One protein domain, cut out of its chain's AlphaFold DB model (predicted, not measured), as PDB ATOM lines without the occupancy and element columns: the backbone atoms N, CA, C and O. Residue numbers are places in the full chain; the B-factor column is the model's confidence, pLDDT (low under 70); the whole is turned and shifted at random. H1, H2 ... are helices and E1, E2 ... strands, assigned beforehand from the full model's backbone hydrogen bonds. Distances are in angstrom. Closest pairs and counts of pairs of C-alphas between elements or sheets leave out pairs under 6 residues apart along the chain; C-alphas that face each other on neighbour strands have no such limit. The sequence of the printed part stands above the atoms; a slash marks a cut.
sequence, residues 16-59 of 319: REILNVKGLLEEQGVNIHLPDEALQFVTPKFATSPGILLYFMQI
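AT A GLANCE: This is residues 16 to 59 of the 319 residues of an uncharacterized protein of Aedes albopictus (UniProt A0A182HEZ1). Two short helices, H1 and H2, cross to make a small head, and the antiparallel hairpin E1 and E2 makes a long arm, whose residues 48 to 53 stick out free. The 44 printed residues hold H1, H2, E1 and E2 in that order, a mixed class. The whole is loose, with a radius of gyration of the C-alphas of 12.6 A, and spans 40 by 16 by 14 A, the arm making the length.

HOW THE PARTS SIT: H1, residues 16 to 26, touches H2, residues 35 to 40, closest at the C-alphas of Lys 22 and Ala 38, 5.3 A. They run the same way at a steep tilt of 69 degrees, only just short of about perpendicular. E1, residues 43 to 49, and E2, residues 52 to 58, form a hairpin at 159 degrees; N 45 and O 56 are 2.8 A apart, within hydrogen-bond range. H1 is apart from both strands, and H2 from E2. Every O i to N i+4 pair is within range in H1; H2 has 0 of 2, but 3 of 3 O i to N i+3 pairs.

IN THESE COORDINATES: H1 begins at C-alpha 16 (-22.824, -43.245, 12.078) and measures 15.1 A, H2 10.2 A, E1 20.4 A and E2 19.2 A, ending at C-alpha 58 (-10.785, -34.125, 5.742).

THE WHOLE: The farthest C-alphas, Asn 31 and Pro 50, are 40.2 A apart. The printed part has no cut, no link is long, and no printed residue is under pLDDT 70.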
ATOM      1  N   ARG A  16     -22.636 -44.469  11.290       87.94
ATOM      2  CA  ARG A  16     -22.824 -43.245  12.078       87.94
ATOM      3  C   ARG A  16     -21.849 -42.140  11.668       87.94
ATOM      4  O   ARG A  16     -22.251 -40.986  11.586       87.94
ATOM      5  N   GLU A  17     -20.594 -42.480  11.389       86.69
ATOM      6  CA  GLU A  17     -19.605 -41.508  10.909       86.69
ATOM      7  C   GLU A  17     -19.959 -41.001   9.512       86.69
ATOM      8  O   GLU A  17     -19.895 -39.799   9.273       86.69
ATOM      9  N   ILE A  18     -20.404 -41.888   8.616       88.12
ATOM     10  CA  ILE A  18     -20.851 -41.510   7.268       88.12
ATOM     11  C   ILE A  18     -22.059 -40.563   7.348       88.12
ATOM     12  O   ILE A  18     -22.086 -39.540   6.667       88.12
ATOM     13  N   LEU A  19     -23.028 -40.848   8.224       90.12
ATOM     14  CA  LEU A  19     -24.189 -39.981   8.446       90.12
ATOM     15  C   LEU A  19     -23.805 -38.615   9.027       90.12
ATOM     16  O   LEU A  19     -24.391 -37.611   8.634       90.12
ATOM     17  N   ASN A  20     -22.804 -38.554   9.909       90.44
ATOM     18  CA  ASN A  20     -22.293 -37.277  10.412       90.44
ATOM     19  C   ASN A  20     -21.632 -36.459   9.293       90.44
ATOM     20  O   ASN A  20     -21.866 -35.260   9.195       90.44
ATOM     21  N   VAL A  21     -20.831 -37.101   8.432       90.44
ATOM     22  CA  VAL A  21     -20.224 -36.438   7.267       90.44
ATOM     23  C   VAL A  21     -21.306 -35.908   6.329       90.44
ATOM     24  O   VAL A  21     -21.221 -34.759   5.900       90.44
ATOM     25  N   LYS A  22     -22.336 -36.715   6.046       90.81
ATOM     26  CA  LYS A  22     -23.501 -36.298   5.257       90.81
ATOM     27  C   LYS A  22     -24.160 -35.060   5.865       90.81
ATOM     28  O   LYS A  22     -24.289 -34.066   5.164       90.81
ATOM     29  N   GLY A  23     -24.497 -35.095   7.156       90.88
ATOM     30  CA  GLY A  23     -25.135 -33.969   7.844       90.88
ATOM     31  C   GLY A  23     -24.316 -32.679   7.751       90.88
ATOM     32  O   GLY A  23     -24.851 -31.644   7.373       90.88
ATOM     33  N   LEU A  24     -23.000 -32.757   7.974       91.12
ATOM     34  CA  LEU A  24     -22.104 -31.599   7.864       91.12
ATOM     35  C   LEU A  24     -22.023 -31.021   6.443       91.12
ATOM     36  O   LEU A  24     -21.807 -29.823   6.286       91.12
ATOM     37  N   LEU A  25     -22.139 -31.849   5.403       89.69
ATOM     38  CA  LEU A  25     -22.148 -31.389   4.010       89.69
ATOM     39  C   LEU A  25     -23.520 -30.824   3.608       89.69
ATOM     40  O   LEU A  25     -23.582 -29.823   2.898       89.69
ATOM     41  N   GLU A  26     -24.611 -31.421   4.090       90.12
ATOM     42  CA  GLU A  26     -25.978 -30.932   3.864       90.12
ATOM     43  C   GLU A  26     -26.226 -29.581   4.545       90.12
ATOM     44  O   GLU A  26     -26.832 -28.696   3.942       90.12
ATOM     45  N   GLU A  27     -25.687 -29.371   5.749       89.94
ATOM     46  CA  GLU A  27     -25.686 -28.067   6.433       89.94
ATOM     47  C   GLU A  27     -24.979 -26.974   5.616       89.94
ATOM     48  O   GLU A  27     -25.320 -25.797   5.722       89.94
ATOM     49  N   GLN A  28     -24.024 -27.362   4.766       87.12
ATOM     50  CA  GLN A  28     -23.311 -26.476   3.844       87.12
ATOM     51  C   GLN A  28     -23.984 -26.374   2.464       87.12
ATOM     52  O   GLN A  28     -23.421 -25.784   1.543       87.12
ATOM     53  N   GLY A  29     -25.181 -26.946   2.297       83.06
ATOM     54  CA  GLY A  29     -25.979 -26.846   1.076       83.06
ATOM     55  C   GLY A  29     -25.697 -27.914   0.016       83.06
ATOM     56  O   GLY A  29     -26.222 -27.802  -1.091       83.06
ATOM     57  N   VAL A  30     -24.913 -28.958   0.315       86.19
ATOM     58  CA  VAL A  30     -24.752 -30.093  -0.611       86.19
ATOM     59  C   VAL A  30     -25.979 -30.985  -0.550       86.19
ATOM     60  O   VAL A  30     -26.303 -31.526   0.501       86.19
ATOM     61  N   ASN A  31     -26.631 -31.205  -1.688       84.75
ATOM     62  CA  ASN A  31     -27.710 -32.181  -1.773       84.75
ATOM     63  C   ASN A  31     -27.129 -33.599  -1.913       84.75
ATOM     64  O   ASN A  31     -26.554 -33.930  -2.949       84.75
ATOM     65  N   ILE A  32     -27.263 -34.414  -0.864       85.75
ATOM     66  CA  ILE A  32     -26.743 -35.785  -0.797       85.75
ATOM     67  C   ILE A  32     -27.919 -36.740  -0.602       85.75
ATOM     68  O   ILE A  32     -28.539 -36.772   0.463       85.75
ATOM     69  N   HIS A  33     -28.218 -37.558  -1.608       86.31
ATOM     70  CA  HIS A  33     -29.352 -38.480  -1.546       86.31
ATOM     71  C   HIS A  33     -28.984 -39.771  -0.818       86.31
ATOM     72  O   HIS A  33     -29.758 -40.264   0.006       86.31
ATOM     73  N   LEU A  34     -27.785 -40.293  -1.077       87.25
ATOM     74  CA  LEU A  34     -27.294 -41.524  -0.465       87.25
ATOM     75  C   LEU A  34     -26.120 -41.230   0.481       87.25
ATOM     76  O   LEU A  34     -25.204 -40.507   0.101       87.25
ATOM     77  N   PRO A  35     -26.065 -41.824   1.690       84.94
ATOM     78  CA  PRO A  35     -24.960 -41.592   2.628       84.94
ATOM     79  C   PRO A  35     -23.566 -41.832   2.036       84.94
ATOM     80  O   PRO A  35     -22.643 -41.073   2.314       84.94
ATOM     81  N   ASP A  36     -23.421 -42.834   1.172       84.56
ATOM     82  CA  ASP A  36     -22.137 -43.170   0.554       84.56
ATOM     83  C   ASP A  36     -21.657 -42.115  -0.465       84.56
ATOM     84  O   ASP A  36     -20.453 -42.005  -0.707       84.56
ATOM     85  N   GLU A  37     -22.549 -41.283  -1.020       85.19
ATOM     86  CA  GLU A  37     -22.174 -40.156  -1.893       85.19
ATOM     87  C   GLU A  37     -21.366 -39.103  -1.128       85.19
ATOM     88  O   GLU A  37     -20.457 -38.491  -1.692       85.19
ATOM     89  N   ALA A  38     -21.608 -38.953   0.181       85.56
ATOM     90  CA  ALA A  38     -20.854 -38.042   1.040       85.56
ATOM     91  C   ALA A  38     -19.342 -38.335   1.009       85.56
ATOM     92  O   ALA A  38     -18.513 -37.428   1.126       85.56
ATOM     93  N   LEU A  39     -18.965 -39.599   0.781       86.38
ATOM     94  CA  LEU A  39     -17.568 -40.026   0.741       86.38
ATOM     95  C   LEU A  39     -16.815 -39.547  -0.509       86.38
ATOM     96  O   LEU A  39     -15.585 -39.543  -0.504       86.38
ATOM     97  N   GLN A  40     -17.520 -39.103  -1.554       83.25
ATOM     98  CA  GLN A  40     -16.912 -38.534  -2.764       83.25
ATOM     99  C   GLN A  40     -16.358 -37.117  -2.529       83.25
ATOM    100  O   GLN A  40     -15.473 -36.649  -3.255       83.25
ATOM    101  N   PHE A  41     -16.849 -36.435  -1.491       82.38
ATOM    102  CA  PHE A  41     -16.451 -35.070  -1.151       82.38
ATOM    103  C   PHE A  41     -15.297 -35.017  -0.146       82.38
ATOM    104  O   PHE A  41     -14.573 -34.022  -0.101       82.38
ATOM    105  N   VAL A  42     -15.081 -36.084   0.628       85.44
ATOM    106  CA  VAL A  42     -14.066 -36.125   1.691       85.44
ATOM    107  C   VAL A  42     -12.777 -36.796   1.239       85.44
ATOM    108  O   VAL A  42     -12.782 -37.768   0.485       85.44
ATOM    109  N   THR A  43     -11.648 -36.293   1.733       83.88
ATOM    110  CA  THR A  43     -10.324 -36.840   1.397       83.88
ATOM    111  C   THR A  43      -9.719 -37.551   2.606       83.88
ATOM    112  O   THR A  43      -9.624 -36.937   3.676       83.88
ATOM    113  N   PRO A  44      -9.275 -38.813   2.472       82.94
ATOM    114  CA  PRO A  44      -8.632 -39.520   3.565       82.94
ATOM    115  C   PRO A  44      -7.190 -39.031   3.752       82.94
ATOM    116  O   PRO A  44      -6.447 -38.840   2.788       82.94
ATOM    117  N   LYS A  45      -6.769 -38.875   5.005       84.25
ATOM    118  CA  LYS A  45      -5.382 -38.626   5.404       84.25
ATOM    119  C   LYS A  45      -4.948 -39.677   6.411       84.25
ATOM    120  O   LYS A  45      -5.721 -40.092   7.266       84.25
ATOM    121  N   PHE A  46      -3.694 -40.092   6.313       83.94
ATOM    122  CA  PHE A  46      -3.132 -41.129   7.166       83.94
ATOM    123  C   PHE A  46      -1.901 -40.580   7.875       83.94
ATOM    124  O   PHE A  46      -1.082 -39.906   7.249       83.94
ATOM    125  N   ALA A  47      -1.754 -40.890   9.158       85.38
ATOM    126  CA  ALA A  47      -0.506 -40.694   9.884       85.38
ATOM    127  C   ALA A  47      -0.101 -42.007  10.549       85.38
ATOM    128  O   ALA A  47      -0.942 -42.738  11.071       85.38
ATOM    129  N   THR A  48       1.188 -42.318  10.517       87.12
ATOM    130  CA  THR A  48       1.722 -43.582  11.029       87.12
ATOM    131  C   THR A  48       2.756 -43.322  12.110       87.12
ATOM    132  O   THR A  48       3.659 -42.511  11.920       87.12
ATOM    133  N   SER A  49       2.652 -44.067  13.204       84.31
ATOM    134  CA  SER A  49       3.647 -44.181  14.272       84.31
ATOM    135  C   SER A  49       3.891 -45.678  14.539       84.31
ATOM    136  O   SER A  49       3.049 -46.489  14.139       84.31
ATOM    137  N   PRO A  50       5.004 -46.109  15.162       87.50
ATOM    138  CA  PRO A  50       5.219 -47.524  15.454       87.50
ATOM    139  C   PRO A  50       4.028 -48.135  16.208       87.50
ATOM    140  O   PRO A  50       3.687 -47.709  17.307       87.50
ATOM    141  N   GLY A  51       3.368 -49.113  15.582       86.50
ATOM    142  CA  GLY A  51       2.193 -49.800  16.129       86.50
ATOM    143  C   GLY A  51       0.855 -49.051  16.028       86.50
ATOM    144  O   GLY A  51      -0.158 -49.611  16.434       86.50
ATOM    145  N   ILE A  52       0.811 -47.828  15.482       86.25
ATOM    146  CA  ILE A  52      -0.416 -47.017  15.389       86.25
ATOM    147  C   ILE A  52      -0.589 -46.459  13.970       86.25
ATOM    148  O   ILE A  52       0.284 -45.768  13.442       86.25
ATOM    149  N   LEU A  53      -1.760 -46.703  13.379       83.06
ATOM    150  CA  LEU A  53      -2.221 -46.064  12.147       83.06
ATOM    151  C   LEU A  53      -3.399 -45.147  12.483       83.06
ATOM    152  O   LEU A  53      -4.452 -45.617  12.905       83.06
ATOM    153  N   LEU A  54      -3.223 -43.845  12.281       83.06
ATOM    154  CA  LEU A  54      -4.279 -42.850  12.425       83.06
ATOM    155  C   LEU A  54      -4.902 -42.563  11.063       83.06
ATOM    156  O   LEU A  54      -4.198 -42.252  10.099       83.06
ATOM    157  N   TYR A  55      -6.227 -42.654  11.012       83.69
ATOM    158  CA  TYR A  55      -7.045 -42.329   9.855       83.69
ATOM    159  C   TYR A  55      -7.830 -41.049  10.134       83.69
ATOM    160  O   TYR A  55      -8.603 -40.987  11.087       83.69
ATOM    161  N   PHE A  56      -7.637 -40.035   9.298       84.75
ATOM    162  CA  PHE A  56      -8.348 -38.765   9.366       84.75
ATOM    163  C   PHE A  56      -9.179 -38.584   8.104       84.75
ATOM    164  O   PHE A  56      -8.704 -38.837   6.997       84.75
ATOM    165  N   MET A  57     -10.395 -38.075   8.257       84.44
ATOM    166  CA  MET A  57     -11.192 -37.607   7.130       84.44
ATOM    167  C   MET A  57     -11.169 -36.094   7.095       84.44
ATOM    168  O   MET A  57     -11.608 -35.435   8.034       84.44
ATOM    169  N   GLN A  58     -10.672 -35.545   5.995       86.38
ATOM    170  CA  GLN A  58     -10.785 -34.125   5.742       86.38
ATOM    171  C   GLN A  58     -12.112 -33.856   5.030       86.38
ATOM    172  O   GLN A  58     -12.268 -34.193   3.854       86.38
ATOM    173  N   ILE A  59     -13.052 -33.255   5.760       88.06
ATOM    174  CA  ILE A  59     -14.306 -32.734   5.213       88.06
ATOM    175  C   ILE A  59     -14.020 -31.327   4.671       88.06
ATOM    176  O   ILE A  59     -13.443 -30.515   5.401       88.06
TER     177      ILE A  59